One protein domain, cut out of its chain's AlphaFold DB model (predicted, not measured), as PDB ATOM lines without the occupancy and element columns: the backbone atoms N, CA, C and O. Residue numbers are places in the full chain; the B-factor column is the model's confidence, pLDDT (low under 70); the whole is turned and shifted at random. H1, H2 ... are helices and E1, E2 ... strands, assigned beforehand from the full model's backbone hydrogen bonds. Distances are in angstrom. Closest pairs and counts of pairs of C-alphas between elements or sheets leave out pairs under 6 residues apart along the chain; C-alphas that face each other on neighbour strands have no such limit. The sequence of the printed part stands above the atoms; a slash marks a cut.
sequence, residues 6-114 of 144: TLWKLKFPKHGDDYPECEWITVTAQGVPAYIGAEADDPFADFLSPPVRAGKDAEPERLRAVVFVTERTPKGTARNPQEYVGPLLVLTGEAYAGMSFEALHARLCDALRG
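Overview. This is residues 6 to 114 of the 144 residues of an uncharacterized protein of Betaproteobacteria bacterium RIFCSPLOWO2_12_FULL_65_14 (UniProt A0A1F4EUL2). One curled, strongly twisted sheet of four strands bends toward helix H2, whose residues 105 to 113 sit in the curl near both edge strands, E1 and E4. Two long loops, residues 34 to 62 and 71 to 88, widen this into a flat body of 51 by 37 by 18 A. The 109 printed residues run E1, E2, E3, E4, H1, H2; the sheet's order is E1, E2, E3, E4, antiparallel throughout. The class is mixed, with under half of the residues in named elements; the whole is compact, with a radius of gyration of the C-alphas of 15.1 A.

Along the chain. Find C-alpha 6 at (158.446, 197.009, 127.322), where E1, residues 6 to 13, begins its 20.6 A. E2 is residues 24 to 33, 29.0 A; E3 is residues 63 to 70, 20.0 A; E4 is residues 89 to 92. H1 is residues 93 to 97, and H2, residues 101 to 113, runs 18.0 A to C-alpha 113 at (158.415, 201.324, 104.311).

Arrangement. The strands make a meander, each the antiparallel neighbour of the one before. Look for N 10 and O 27 at 3.0 A in hairpin E1 and E2, N 30 and O 67 at 2.9 A in hairpin E2 and E3, and N 66 and O 91 at 2.8 A in hairpin E3 and E4. H1 is on the sheet at a height of 5.9 A, over none of its strands, but only just: 2 of its C-alphas fall on E3. H2 is on the sheet and at the sheet's level, 1.0 A; its closest C-alphas to E1 are Cys 109 and Phe 12, 7.3 A. In both helices every O i to N i+4 pair is within hydrogen-bond range.

Size, cuts and confidence. The farthest C-alphas, Pro 20 and Ala 40, are 51.9 A apart. The printed part has no cut; E2 to E3 and E3 to E4 are long links. Residues 98 to 103 stand free, and residues 54 to 61 have pLDDT under 70.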
ATOM      1  N   THR A   6     158.274 195.820 128.176       96.81
ATOM      2  CA  THR A   6     158.446 197.009 127.322       96.81
ATOM      3  C   THR A   6     159.799 197.647 127.609       96.81
ATOM      4  O   THR A   6     160.066 197.991 128.755       96.81
ATOM      5  N   LEU A   7     160.621 197.826 126.573       97.06
ATOM      6  CA  LEU A   7     161.912 198.511 126.679       97.06
ATOM      7  C   LEU A   7     161.744 200.009 126.415       97.06
ATOM      8  O   LEU A   7     162.201 200.837 127.196       97.06
ATOM      9  N   TRP A   8     161.053 200.356 125.326       98.25
ATOM     10  CA  TRP A   8     160.767 201.740 124.949       98.25
ATOM     11  C   TRP A   8     159.592 201.843 123.971       98.25
ATOM     12  O   TRP A   8     159.154 200.852 123.375       98.25
ATOM     13  N   LYS A   9     159.091 203.073 123.803       98.50
ATOM     14  CA  LYS A   9     158.095 203.469 122.799       98.50
ATOM     15  C   LYS A   9     158.533 204.774 122.149       98.50
ATOM     16  O   LYS A   9     158.739 205.750 122.863       98.50
ATOM     17  N   LEU A  10     158.666 204.788 120.828       98.25
ATOM     18  CA  LEU A  10     159.132 205.947 120.061       98.25
ATOM     19  C   LEU A  10     158.259 206.153 118.817       98.25
ATOM     20  O   LEU A  10     157.579 205.230 118.365       98.25
ATOM     21  N   LYS A  11     158.262 207.376 118.282       97.69
ATOM     22  CA  LYS A  11     157.574 207.723 117.032       97.69
ATOM     23  C   LYS A  11     158.530 207.587 115.850       97.69
ATOM     24  O   LYS A  11     159.672 208.021 115.939       97.69
ATOM     25  N   PHE A  12     158.028 207.013 114.763       97.62
ATOM     26  CA  PHE A  12     158.720 206.877 113.481       97.62
ATOM     27  C   PHE A  12     157.813 207.377 112.352       97.62
ATOM     28  O   PHE A  12     156.585 207.309 112.510       97.62
ATOM     29  N   PRO A  13     158.369 207.821 111.213       96.50
ATOM     30  CA  PRO A  13     157.569 208.069 110.024       96.50
ATOM     31  C   PRO A  13     156.820 206.792 109.640       96.50
ATOM     32  O   PRO A  13     157.414 205.721 109.501       96.50
ATOM     33  N   LYS A  14     155.499 206.879 109.479       95.50
ATOM     34  CA  LYS A  14     154.604 205.731 109.242       95.50
ATOM     35  C   LYS A  14     154.990 204.912 108.009       95.50
ATOM     36  O   LYS A  14     154.632 203.739 107.921       95.50
ATOM     37  N   HIS A  15     155.690 205.527 107.060       93.81
ATOM     38  CA  HIS A  15     156.152 204.909 105.819       93.81
ATOM     39  C   HIS A  15     157.680 204.838 105.713       93.81
ATOM     40  O   HIS A  15     158.202 204.657 104.623       93.81
ATOM     41  N   GLY A  16     158.395 204.972 106.834       94.88
ATOM     42  CA  GLY A  16     159.847 204.799 106.901       94.88
ATOM     43  C   GLY A  16     160.681 206.003 106.464       94.88
ATOM     44  O   GLY A  16     161.849 206.077 106.833       94.88
ATOM     45  N   ASP A  17     160.095 206.966 105.755       93.88
ATOM     46  CA  ASP A  17     160.774 208.183 105.307       93.88
ATOM     47  C   ASP A  17     160.162 209.432 105.941       93.88
ATOM     48  O   ASP A  17     158.941 209.576 105.988       93.88
ATOM     49  N   ASP A  18     161.027 210.326 106.417       90.94
ATOM     50  CA  ASP A  18     160.643 211.636 106.936       90.94
ATOM     51  C   ASP A  18     160.505 212.634 105.778       90.94
ATOM     52  O   ASP A  18     161.431 212.828 104.986       90.94
ATOM     53  N   TYR A  19     159.327 213.238 105.668       87.75
ATOM     54  CA  TYR A  19     159.005 214.288 104.709       87.75
ATOM     55  C   TYR A  19     157.910 215.198 105.298       87.75
ATOM     56  O   TYR A  19     157.214 214.789 106.236       87.75
ATOM     57  N   PRO A  20     157.738 216.434 104.788       85.00
ATOM     58  CA  PRO A  20     156.680 217.328 105.253       85.00
ATOM     59  C   PRO A  20     155.312 216.637 105.241       85.00
ATOM     60  O   PRO A  20     155.003 215.919 104.298       85.00
ATOM     61  N   GLU A  21     154.519 216.837 106.296       84.19
ATOM     62  CA  GLU A  21     153.174 216.250 106.450       84.19
ATOM     63  C   GLU A  21     153.142 214.714 106.583       84.19
ATOM     64  O   GLU A  21     152.062 214.122 106.614       84.19
ATOM     65  N   CYS A  22     154.292 214.037 106.720       89.06
ATOM     66  CA  CYS A  22     154.278 212.595 106.938       89.06
ATOM     67  C   CYS A  22     153.565 212.230 108.255       89.06
ATOM     68  O   CYS A  22     153.745 212.847 109.310       89.06
ATOM     69  N   GLU A  23     152.728 211.193 108.195       93.25
ATOM     70  CA  GLU A  23     152.115 210.629 109.390       93.25
ATOM     71  C   GLU A  23     153.163 209.913 110.253       93.25
ATOM     72  O   GLU A  23     154.089 209.278 109.746       93.25
ATOM     73  N   TRP A  24     152.941 209.904 111.566       96.56
ATOM     74  CA  TRP A  24     153.813 209.238 112.532       96.56
ATOM     75  C   TRP A  24     153.127 208.030 113.162       96.56
ATOM     76  O   TRP A  24     151.975 208.107 113.589       96.56
ATOM     77  N   ILE A  25     153.860 206.930 113.315       98.00
ATOM     78  CA  ILE A  25     153.389 205.721 113.995       98.00
ATOM     79  C   ILE A  25     154.214 205.444 115.249       98.00
ATOM     80  O   ILE A  25     155.414 205.716 115.299       98.00
ATOM     81  N   THR A  26     153.569 204.918 116.290       98.56
ATOM     82  CA  THR A  26     154.274 204.468 117.496       98.56
ATOM     83  C   THR A  26     154.844 203.073 117.272       98.56
ATOM     84  O   THR A  26     154.084 202.134 117.020       98.56
ATOM     85  N   VAL A  27     156.157 202.926 117.434       98.62
ATOM     86  CA  VAL A  27     156.850 201.636 117.505       98.62
ATOM     87  C   VAL A  27     157.192 201.346 118.964       98.62
ATOM     88  O   VAL A  27     157.724 202.199 119.676       98.62
ATOM     89  N   THR A  28     156.866 200.140 119.421       98.75
ATOM     90  CA  THR A  28     157.206 199.626 120.751       98.75
ATOM     91  C   THR A  28     158.237 198.517 120.600       98.75
ATOM     92  O   THR A  28     157.978 197.536 119.903       98.75
ATOM     93  N   ALA A  29     159.373 198.645 121.285       98.56
ATOM     94  CA  ALA A  29     160.315 197.546 121.448       98.56
ATOM     95  C   ALA A  29     160.004 196.786 122.731       98.56
ATOM     96  O   ALA A  29     159.857 197.384 123.806       98.56
ATOM     97  N   GLN A  30     159.922 195.465 122.623       98.06
ATOM     98  CA  GLN A  30     159.656 194.608 123.763       98.06
ATOM     99  C   GLN A  30     160.662 193.470 123.860       98.06
ATOM    100  O   GLN A  30     160.837 192.694 122.924       98.06
ATOM    101  N   GLY A  31     161.313 193.370 125.013       96.56
ATOM    102  CA  GLY A  31     162.250 192.306 125.326       96.56
ATOM    103  C   GLY A  31     161.527 191.058 125.816       96.56
ATOM    104  O   GLY A  31     160.569 191.145 126.584       96.56
ATOM    105  N   VAL A  32     162.018 189.897 125.398       95.56
ATOM    106  CA  VAL A  32     161.664 188.598 125.970       95.56
ATOM    107  C   VAL A  32     162.815 188.164 126.883       95.56
ATOM    108  O   VAL A  32     163.929 187.991 126.380       95.56
ATOM    109  N   PRO A  33     162.597 187.998 128.197       91.88
ATOM    110  CA  PRO A  33     163.641 187.552 129.120       91.88
ATOM    111  C   PRO A  33     164.221 186.176 128.759       91.88
ATOM    112  O   PRO A  33     163.515 185.321 128.226       91.88
ATOM    113  N   ALA A  34     165.494 185.942 129.095       90.06
ATOM    114  CA  ALA A  34     166.217 184.691 128.820       90.06
ATOM    115  C   ALA A  34     165.481 183.415 129.265       90.06
ATOM    116  O   ALA A  34     165.475 182.421 128.543       90.06
ATOM    117  N   TYR A  35     164.856 183.445 130.446       84.56
ATOM    118  CA  TYR A  35     164.217 182.274 131.055       84.56
ATOM    119  C   TYR A  35     162.905 181.858 130.371       84.56
ATOM    120  O   TYR A  35     162.387 180.773 130.635       84.56
ATOM    121  N   ILE A  36     162.339 182.701 129.502       89.19
ATOM    122  CA  ILE A  36     161.104 182.378 128.791       89.19
ATOM    123  C   ILE A  36     161.371 181.252 127.791       89.19
ATOM    124  O   ILE A  36     162.086 181.439 126.807       89.19
ATOM    125  N   GLY A  37     160.754 180.093 128.039       85.25
ATOM    126  CA  GLY A  37     160.890 178.897 127.207       85.25
ATOM    127  C   GLY A  37     162.156 178.078 127.463       85.25
ATOM    128  O   GLY A  37     162.471 177.221 126.659       85.25
ATOM    129  N   ALA A  38     162.890 178.324 128.555       82.19
ATOM    130  CA  ALA A  38     164.122 177.590 128.879       82.19
ATOM    131  C   ALA A  38     163.900 176.138 129.368       82.19
ATOM    132  O   ALA A  38     164.869 175.411 129.587       82.19
ATOM    133  N   GLU A  39     162.645 175.730 129.553       76.56
ATOM    134  CA  GLU A  39     162.253 174.366 129.921       76.56
ATOM    135  C   GLU A  39     162.359 173.403 128.723       76.56
ATOM    136  O   GLU A  39     162.510 173.827 127.581       76.56
ATOM    137  N   ALA A  40     162.283 172.091 128.975       72.25
ATOM    138  CA  ALA A  40     162.510 171.059 127.952       72.25
ATOM    139  C   ALA A  40     161.541 171.112 126.751       72.25
ATOM    140  O   ALA A  40     161.891 170.620 125.678       72.25
ATOM    141  N   ASP A  41     160.355 171.699 126.929       86.56
ATOM    142  CA  ASP A  41     159.380 171.965 125.868       86.56
ATOM    143  C   ASP A  41     159.119 173.476 125.804       86.56
ATOM    144  O   ASP A  41     158.520 174.051 126.716       86.56
ATOM    145  N   ASP A  42     159.643 174.135 124.768       90.56
ATOM    146  CA  ASP A  42     159.558 175.585 124.589       90.56
ATOM    147  C   ASP A  42     158.311 175.953 123.768       90.56
ATOM    148  O   ASP A  42     158.339 175.874 122.534       90.56
ATOM    149  N   PRO A  43     157.229 176.447 124.402       90.88
ATOM    150  CA  PRO A  43     155.972 176.736 123.711       90.88
ATOM    151  C   PRO A  43     156.054 177.960 122.784       90.88
ATOM    152  O   PRO A  43     155.050 178.353 122.181       90.88
ATOM    153  N   PHE A  44     157.219 178.611 122.705       93.44
ATOM    154  CA  PHE A  44     157.452 179.813 121.912       93.44
ATOM    155  C   PHE A  44     158.471 179.604 120.782       93.44
ATOM    156  O   PHE A  44     158.732 180.543 120.029       93.44
ATOM    157  N   ALA A  45     159.026 178.395 120.635       92.06
ATOM    158  CA  ALA A  45     160.060 178.081 119.645       92.06
ATOM    159  C   ALA A  45     159.626 178.336 118.188       92.06
ATOM    160  O   ALA A  45     160.464 178.636 117.342       92.06
ATOM    161  N   ASP A  46     158.322 178.280 117.902       91.75
ATOM    162  CA  ASP A  46     157.767 178.508 116.562       91.75
ATOM    163  C   ASP A  46     157.855 179.966 116.082       91.75
ATOM    164  O   ASP A  46     157.718 180.225 114.883       91.75
ATOM    165  N   PHE A  47     158.014 180.932 116.993       92.81
ATOM    166  CA  PHE A  47     157.984 182.363 116.650       92.81
ATOM    167  C   PHE A  47     159.024 183.221 117.380       92.81
ATOM    168  O   PHE A  47     159.134 184.418 117.108       92.81
ATOM    169  N   LEU A  48     159.812 182.639 118.283       92.56
ATOM    170  CA  LEU A  48     160.947 183.286 118.931       92.56
ATOM    171  C   LEU A  48     162.227 182.498 118.661       92.56
ATOM    172  O   LEU A  48     162.221 181.271 118.628       92.56
ATOM    173  N   SER A  49     163.357 183.204 118.572       87.06
ATOM    174  CA  SER A  49     164.687 182.576 118.570       87.06
ATOM    175  C   SER A  49     164.859 181.639 119.772       87.06
ATOM    176  O   SER A  49     164.196 181.871 120.783       87.06
ATOM    177  N   PRO A  50     165.733 180.618 119.721       87.44
ATOM    178  CA  PRO A  50     165.914 179.689 120.834       87.44
ATOM    179  C   PRO A  50     166.196 180.392 122.176       87.44
ATOM    180  O   PRO A  50     166.814 181.464 122.183       87.44
ATOM    181  N   PRO A  51     165.770 179.813 123.312       85.12
ATOM    182  CA  PRO A  51     166.069 180.346 124.633       85.12
ATOM    183  C   PRO A  51     167.575 180.505 124.840       85.12
ATOM    184  O   PRO A  51     168.377 179.671 124.415       85.12
ATOM    185  N   VAL A  52     167.957 181.567 125.541       83.50
ATOM    186  CA  VAL A  52     169.348 181.802 125.936       83.50
ATOM    187  C   VAL A  52     169.489 181.520 127.422       83.50
ATOM    188  O   VAL A  52     168.568 181.760 128.200       83.50
ATOM    189  N   ARG A  53     170.648 181.011 127.846       75.00
ATOM    190  CA  ARG A  53     170.914 180.865 129.280       75.00
ATOM    191  C   ARG A  53     170.913 182.245 129.928       75.00
ATOM    192  O   ARG A  53     171.552 183.167 129.416       75.00
ATOM    193  N   ALA A  54     170.217 182.358 131.056       66.62
ATOM    194  CA  ALA A  54     170.347 183.522 131.915       66.62
ATOM    195  C   ALA A  54     171.827 183.703 132.293       66.62
ATOM    196  O   ALA A  54     172.544 182.720 132.515       66.62
ATOM    197  N   GLY A  55     172.284 184.955 132.325       62.53
ATOM    198  CA  GLY A  55     173.606 185.279 132.848       62.53
ATOM    199  C   GLY A  55     173.732 184.822 134.305       62.53
ATOM    200  O   GLY A  55     172.737 184.755 135.028       62.53
ATOM    201  N   LYS A  56     174.945 184.478 134.745       62.97
ATOM    202  CA  LYS A  56     175.237 184.334 136.184       62.97
ATOM    203  C   LYS A  56     175.319 185.722 136.821       62.97
ATOM    204  O   LYS A  56     175.564 186.671 136.096       62.97
ATOM    205  N   ASP A  57     175.192 185.817 138.143       60.41
ATOM    206  CA  ASP A  57     175.039 187.026 138.988       60.41
ATOM    207  C   ASP A  57     175.749 188.344 138.572       60.41
ATOM    208  O   ASP A  57     175.288 189.416 138.955       60.41
ATOM    209  N   ALA A  58     176.853 188.301 137.814       56.16
ATOM    210  CA  ALA A  58     177.614 189.468 137.342       56.16
ATOM    211  C   ALA A  58     177.525 189.739 135.820       56.16
ATOM    212  O   ALA A  58     178.130 190.692 135.330       56.16
ATOM    213  N   GLU A  59     176.818 188.905 135.055       60.72
ATOM    214  CA  GLU A  59     176.587 189.109 133.626       60.72
ATOM    215  C   GLU A  59     175.343 189.976 133.388       60.72
ATOM    216  O   GLU A  59     174.341 189.819 134.090       60.72
ATOM    217  N   PRO A  60     175.365 190.868 132.380       60.97
ATOM    218  CA  PRO A  60     174.185 191.637 132.015       60.97
ATOM    219  C   PRO A  60     173.029 190.700 131.650       60.97
ATOM    220  O   PRO A  60     173.227 189.666 131.004       60.97
ATOM    221  N   GLU A  61     171.816 191.079 132.058       69.00
ATOM    222  CA  GLU A  61     170.607 190.325 131.749       69.00
ATOM    223  C   GLU A  61     170.474 190.171 130.229       69.00
ATOM    224  O   GLU A  61     170.368 191.148 129.481       69.00
ATOM    225  N   ARG A  62     170.529 188.923 129.758       84.06
ATOM    226  CA  ARG A  62     170.403 188.615 128.336       84.06
ATOM    227  C   ARG A  62     168.928 188.512 127.987       84.06
ATOM    228  O   ARG A  62     168.169 187.791 128.633       84.06
ATOM    229  N   LEU A  63     168.523 189.202 126.931       92.81
ATOM    230  CA  LEU A  63     167.215 188.978 126.329       92.81
ATOM    231  C   LEU A  63     167.316 187.776 125.386       92.81
ATOM    232  O   LEU A  63     168.289 187.627 124.650       92.81
ATOM    233  N   ARG A  64     166.294 186.924 125.384       94.00
ATOM    234  CA  ARG A  64     166.109 185.891 124.361       94.00
ATOM    235  C   ARG A  64     165.897 186.551 123.001       94.00
ATOM    236  O   ARG A  64     166.590 186.251 122.031       94.00
ATOM    237  N   ALA A  65     164.971 187.503 122.957       96.44
ATOM    238  CA  ALA A  65     164.610 188.233 121.753       96.44
ATOM    239  C   ALA A  65     164.170 189.663 122.079       96.44
ATOM    240  O   ALA A  65     163.792 189.967 123.211       96.44
ATOM    241  N   VAL A  66     164.178 190.519 121.063       97.81
ATOM    242  CA  VAL A  66     163.491 191.809 121.064       97.81
ATOM    243  C   VAL A  66     162.531 191.833 119.883       97.81
ATOM    244  O   VAL A  66     162.938 191.675 118.732       97.81
ATOM    245  N   VAL A  67     161.249 192.004 120.188       98.31
ATOM    246  CA  VAL A  67     160.165 192.080 119.211       98.31
ATOM    247  C   VAL A  67     159.737 193.535 119.078       98.31
ATOM    248  O   VAL A  67     159.460 194.209 120.073       98.31
ATOM    249  N   PHE A  68     159.690 194.017 117.842       98.62
ATOM    250  CA  PHE A  68     159.264 195.366 117.502       98.62
ATOM    251  C   PHE A  68     157.870 195.305 116.901       98.62
ATOM    252  O   PHE A  68     157.612 194.560 115.956       98.62
ATOM    253  N   VAL A  69     156.964 196.097 117.459       98.56
ATOM    254  CA  VAL A  69     155.561 196.133 117.048       98.56
ATOM    255  C   VAL A  69     155.099 197.567 116.895       98.56
ATOM    256  O   VAL A  69     155.627 198.476 117.535       98.56
ATOM    257  N   THR A  70     154.084 197.770 116.070       98.31
ATOM    258  CA  THR A  70     153.395 199.056 115.984       98.31
ATOM    259  C   THR A  70     152.151 199.045 116.866       98.31
ATOM    260  O   THR A  70     151.671 197.985 117.270       98.31
ATOM    261  N   GLU A  71     151.557 200.212 117.107       94.81
ATOM    262  CA  GLU A  71     150.226 200.319 117.734       94.81
ATOM    263  C   GLU A  71     149.105 199.598 116.957       94.81
ATOM    264  O   GLU A  71     148.021 199.390 117.495       94.81
ATOM    265  N   ARG A  72     149.368 199.195 115.706       95.94
ATOM    266  CA  ARG A  72     148.433 198.475 114.832       95.94
ATOM    267  C   ARG A  72     148.693 196.971 114.780       95.94
ATOM    268  O   ARG A  72     147.917 196.264 114.150       95.94
ATOM    269  N   THR A  73     149.771 196.480 115.397       97.50
ATOM    270  CA  THR A  73     150.166 195.066 115.332       97.50
ATOM    271  C   THR A  73     149.325 194.240 116.315       97.50
ATOM    272  O   THR A  73     149.485 194.398 117.531       97.50
ATOM    273  N   PRO A  74     148.443 193.341 115.838       96.75
ATOM    274  CA  PRO A  74     147.608 192.529 116.715       96.75
ATOM    275  C   PRO A  74     148.441 191.500 117.481       96.75
ATOM    276  O   PRO A  74     149.383 190.918 116.939       96.75
ATOM    277  N   LYS A  75     148.058 191.233 118.731       95.81
ATOM    278  CA  LYS A  75     148.625 190.151 119.541       95.81
ATOM    279  C   LYS A  75     147.612 189.021 119.693       95.81
ATOM    280  O   LYS A  75     146.457 189.274 120.024       95.81
ATOM    281  N   GLY A  76     148.088 187.797 119.522       95.62
ATOM    282  CA  GLY A  76     147.336 186.557 119.609       95.62
ATOM    283  C   GLY A  76     147.079 185.969 118.229       95.62
ATOM    284  O   GLY A  76     146.243 186.467 117.479       95.62
ATOM    285  N   THR A  77     147.784 184.884 117.910       95.31
ATOM    286  CA  THR A  77     147.492 184.038 116.746       95.31
ATOM    287  C   THR A  77     146.646 182.840 117.178       95.31
ATOM    288  O   THR A  77     146.539 182.532 118.366       95.31
ATOM    289  N   ALA A  78     146.064 182.121 116.212       93.56
ATOM    290  CA  ALA A  78     145.375 180.857 116.490       93.56
ATOM    291  C   ALA A  78     146.314 179.794 117.094       93.56
ATOM    292  O   ALA A  78     145.861 178.911 117.817       93.56
ATOM    293  N   ARG A  79     147.619 179.895 116.808       92.06
ATOM    294  CA  ARG A  79     148.656 179.015 117.348       92.06
ATOM    295  C   ARG A  79     149.008 179.372 118.788       92.06
ATOM    296  O   ARG A  79     149.115 178.479 119.621       92.06
ATOM    297  N   ASN A  80     149.224 180.655 119.085       94.69
ATOM    298  CA  ASN A  80     149.649 181.078 120.414       94.69
ATOM    299  C   ASN A  80     149.130 182.491 120.767       94.69
ATOM    300  O   ASN A  80     149.385 183.450 120.034       94.69
ATOM    301  N   PRO A  81     148.476 182.678 121.932       95.75
ATOM    302  CA  PRO A  81     147.958 183.982 122.360       95.75
ATOM    303  C   PRO A  81     149.054 185.019 122.682       95.75
ATOM    304  O   PRO A  81     148.761 186.204 122.843       95.75
ATOM    305  N   GLN A  82     150.315 184.600 122.813       96.00
ATOM    306  CA  GLN A  82     151.456 185.494 123.017       96.00
ATOM    307  C   GLN A  82     152.113 185.942 121.710       96.00
ATOM    308  O   GLN A  82     152.894 186.890 121.728       96.00
ATOM    309  N   GLU A  83     151.822 185.298 120.591       96.88
ATOM    310  CA  GLU A  83     152.445 185.624 119.317       96.88
ATOM    311  C   GLU A  83     151.835 186.894 118.702       96.88
ATOM    312  O   GLU A  83     150.622 187.090 118.743       96.88
ATOM    313  N   TYR A  84     152.665 187.761 118.123       97.44
ATOM    314  CA  TYR A  84     152.192 188.905 117.341       97.44
ATOM    315  C   TYR A  84     151.895 188.500 115.894       97.44
ATOM    316  O   TYR A  84     152.681 187.793 115.269       97.44
ATOM    317  N   VAL A  85     150.788 188.992 115.336       96.94
ATOM    318  CA  VAL A  85     150.470 188.828 113.912       96.94
ATOM    319  C   VAL A  85     151.317 189.821 113.120       96.94
ATOM    320  O   VAL A  85     151.052 191.021 113.165       96.94
ATOM    321  N   GLY A  86     152.336 189.326 112.413       94.94
ATOM    322  CA  GLY A  86     153.217 190.154 111.584       94.94
ATOM    323  C   GLY A  86     153.950 191.240 112.387       94.94
ATOM    324  O   GLY A  86     153.688 192.426 112.171       94.94
ATOM    325  N   PRO A  87     154.832 190.875 113.341       96.94
ATOM    326  CA  PRO A  87     155.673 191.860 114.017       96.94
ATOM    327  C   PRO A  87     156.530 192.613 112.992       96.94
ATOM    328  O   PRO A  87     156.928 192.049 111.975       96.94
ATOM    329  N   LEU A  88     156.838 193.879 113.279       97.25
ATOM    330  CA  LEU A  88     157.614 194.735 112.378       97.25
ATOM    331  C   LEU A  88     159.033 194.189 112.177       97.25
ATOM    332  O   LEU A  88     159.566 194.199 111.075       97.25
ATOM    333  N   LEU A  89     159.647 193.727 113.266       97.25
ATOM    334  CA  LEU A  89     160.973 193.127 113.274       97.25
ATOM    335  C   LEU A  89     161.105 192.229 114.508       97.25
ATOM    336  O   LEU A  89     160.565 192.541 115.571       97.25
ATOM    337  N   VAL A  90     161.856 191.136 114.388       97.25
ATOM    338  CA  VAL A  90     162.258 190.295 115.523       97.25
ATOM    339  C   VAL A  90     163.766 190.109 115.469       97.25
ATOM    340  O   VAL A  90     164.303 189.668 114.457       97.25
ATOM    341  N   LEU A  91     164.454 190.465 116.551       96.94
ATOM    342  CA  LEU A  91     165.895 190.281 116.713       96.94
ATOM    343  C   LEU A  91     166.172 189.340 117.885       96.94
ATOM    344  O   LEU A  91     165.403 189.301 118.846       96.94
ATOM    345  N   THR A  92     167.304 188.632 117.857       95.56
ATOM    346  CA  THR A  92     167.847 188.036 119.087       95.56
ATOM    347  C   THR A  92     168.239 189.154 120.054       95.56
ATOM    348  O   THR A  92     168.548 190.274 119.631       95.56
ATOM    349  N   GLY A  93     168.255 188.875 121.360       94.12
ATOM    350  CA  GLY A  93     168.722 189.877 122.325       94.12
ATOM    351  C   GLY A  93     170.180 190.286 122.101       94.12
ATOM    352  O   GLY A  93     170.511 191.455 122.266       94.12
ATOM    353  N   GLU A  94     171.026 189.356 121.649       92.94
ATOM    354  CA  GLU A  94     172.416 189.630 121.265       92.94
ATOM    355  C   GLU A  94     172.506 190.583 120.065       92.94
ATOM    356  O   GLU A  94     173.225 191.578 120.124       92.94
ATOM    357  N   ALA A  95     171.731 190.332 119.004       95.50
ATOM    358  CA  ALA A  95     171.712 191.200 117.830       95.50
ATOM    359  C   ALA A  95     171.203 192.605 118.170       95.50
ATOM    360  O   ALA A  95     171.721 193.579 117.635       95.50
ATOM    361  N   TYR A  96     170.217 192.722 119.065       96.19
ATOM    362  CA  TYR A  96     169.761 194.018 119.564       96.19
ATOM    363  C   TYR A  96     170.846 194.736 120.377       96.19
ATOM    364  O   TYR A  96     171.122 195.905 120.123       96.19
ATOM    365  N   ALA A  97     171.487 194.043 121.324       93.94
ATOM    366  CA  ALA A  97     172.495 194.631 122.206       93.94
ATOM    367  C   ALA A  97     173.767 195.074 121.463       93.94
ATOM    368  O   ALA A  97     174.407 196.042 121.865       93.94
ATOM    369  N   GLY A  98     174.134 194.378 120.383       95.31
ATOM    370  CA  GLY A  98     175.295 194.711 119.556       95.31
ATOM    371  C   GLY A  98     175.043 195.775 118.480       95.31
ATOM    372  O   GLY A  98     175.979 196.149 117.776       95.31
ATOM    373  N   MET A  99     173.803 196.245 118.309       96.81
ATOM    374  CA  MET A  99     173.430 197.168 117.235       96.81
ATOM    375  C   MET A  99     173.453 198.623 117.712       96.81
ATOM    376  O   MET A  99     172.954 198.949 118.787       96.81
ATOM    377  N   SER A 100     173.990 199.527 116.886       98.00
ATOM    378  CA  SER A 100     173.848 200.963 117.136       98.00
ATOM    379  C   SER A 100     172.393 201.402 116.950       98.00
ATOM    380  O   SER A 100     171.638 200.811 116.174       98.00
ATOM    381  N   PHE A 101     171.999 202.491 117.613       96.06
ATOM    382  CA  PHE A 101     170.663 203.051 117.411       96.06
ATOM    383  C   PHE A 101     170.424 203.469 115.952       96.06
ATOM    384  O   PHE A 101     169.331 203.260 115.443       96.06
ATOM    385  N   GLU A 102     171.440 203.986 115.255       97.94
ATOM    386  CA  GLU A 102     171.354 204.350 113.834       97.94
ATOM    387  C   GLU A 102     171.012 203.144 112.946       97.94
ATOM    388  O   GLU A 102     170.084 203.207 112.138       97.94
ATOM    389  N   ALA A 103     171.704 202.015 113.134       98.25
ATOM    390  CA  ALA A 103     171.437 200.797 112.373       98.25
ATOM    391  C   ALA A 103     170.052 200.216 112.695       98.25
ATOM    392  O   ALA A 103     169.357 199.730 111.799       98.25
ATOM    393  N   LEU A 104     169.625 200.294 113.960       98.38
ATOM    394  CA  LEU A 104     168.285 199.877 114.366       98.38
ATOM    395  C   LEU A 104     167.210 200.778 113.754       98.38
ATOM    396  O   LEU A 104     166.220 200.278 113.225       98.38
ATOM    397  N   HIS A 105     167.416 202.093 113.799       97.94
ATOM    398  CA  HIS A 105     166.523 203.085 113.217       97.94
ATOM    399  C   HIS A 105     166.336 202.837 111.717       97.94
ATOM    400  O   HIS A 105     165.201 202.742 111.262       97.94
ATOM    401  N   ALA A 106     167.429 202.640 110.968       96.88
ATOM    402  CA  ALA A 106     167.370 202.327 109.540       96.88
ATOM    403  C   ALA A 106     166.539 201.063 109.262       96.88
ATOM    404  O   ALA A 106     165.614 201.106 108.458       96.88
ATOM    405  N   ARG A 107     166.780 199.967 109.998       97.94
ATOM    406  CA  ARG A 107     166.009 198.719 109.839       97.94
ATOM    407  C   ARG A 107     164.524 198.885 110.146       97.94
ATOM    408  O   ARG A 107     163.697 198.285 109.468       97.94
ATOM    409  N   LEU A 108     164.180 199.656 111.177       98.31
ATOM    410  CA  LEU A 108     162.782 199.925 111.521       98.31
ATOM    411  C   LEU A 108     162.105 200.777 110.446       98.31
ATOM    412  O   LEU A 108     160.977 200.475 110.069       98.31
ATOM    413  N   CYS A 109     162.794 201.792 109.923       97.56
ATOM    414  CA  CYS A 109     162.312 202.583 108.796       97.56
ATOM    415  C   CYS A 109     162.108 201.727 107.541       97.56
ATOM    416  O   CYS A 109     161.044 201.803 106.934       97.56
ATOM    417  N   ASP A 110     163.062 200.864 107.195       97.00
ATOM    418  CA  ASP A 110     162.939 199.957 106.050       97.00
ATOM    419  C   ASP A 110     161.756 198.994 106.223       97.00
ATOM    420  O   ASP A 110     160.947 198.831 105.311       97.00
ATOM    421  N   ALA A 111     161.587 198.423 107.419       97.25
ATOM    422  CA  ALA A 111     160.455 197.552 107.721       97.25
ATOM    423  C   ALA A 111     159.101 198.288 107.663       97.25
ATOM    424  O   ALA A 111     158.106 197.715 107.227       97.25
ATOM    425  N   LEU A 112     159.047 199.560 108.084       97.31
ATOM    426  CA  LEU A 112     157.843 200.400 107.997       97.31
ATOM    427  C   LEU A 112     157.522 200.813 106.557       97.31
ATOM    428  O   LEU A 112     156.347 200.945 106.202       97.31
ATOM    429  N   ARG A 113     158.555 201.032 105.738       95.88
ATOM    430  CA  ARG A 113     158.415 201.324 104.311       95.88
ATOM    431  C   ARG A 113     157.850 200.116 103.561       95.88
ATOM    432  O   ARG A 113     156.963 200.282 102.720       95.88
ATOM    433  N   GLY A 114     158.308 198.912 103.911       94.38
ATOM    434  CA  GLY A 114     157.973 197.688 103.188       94.38
ATOM    435  C   GLY A 114     158.471 197.773 101.745       94.38
ATOM    436  O   GLY A 114     159.576 198.247 101.502       94.38
TER     437      GLY A 114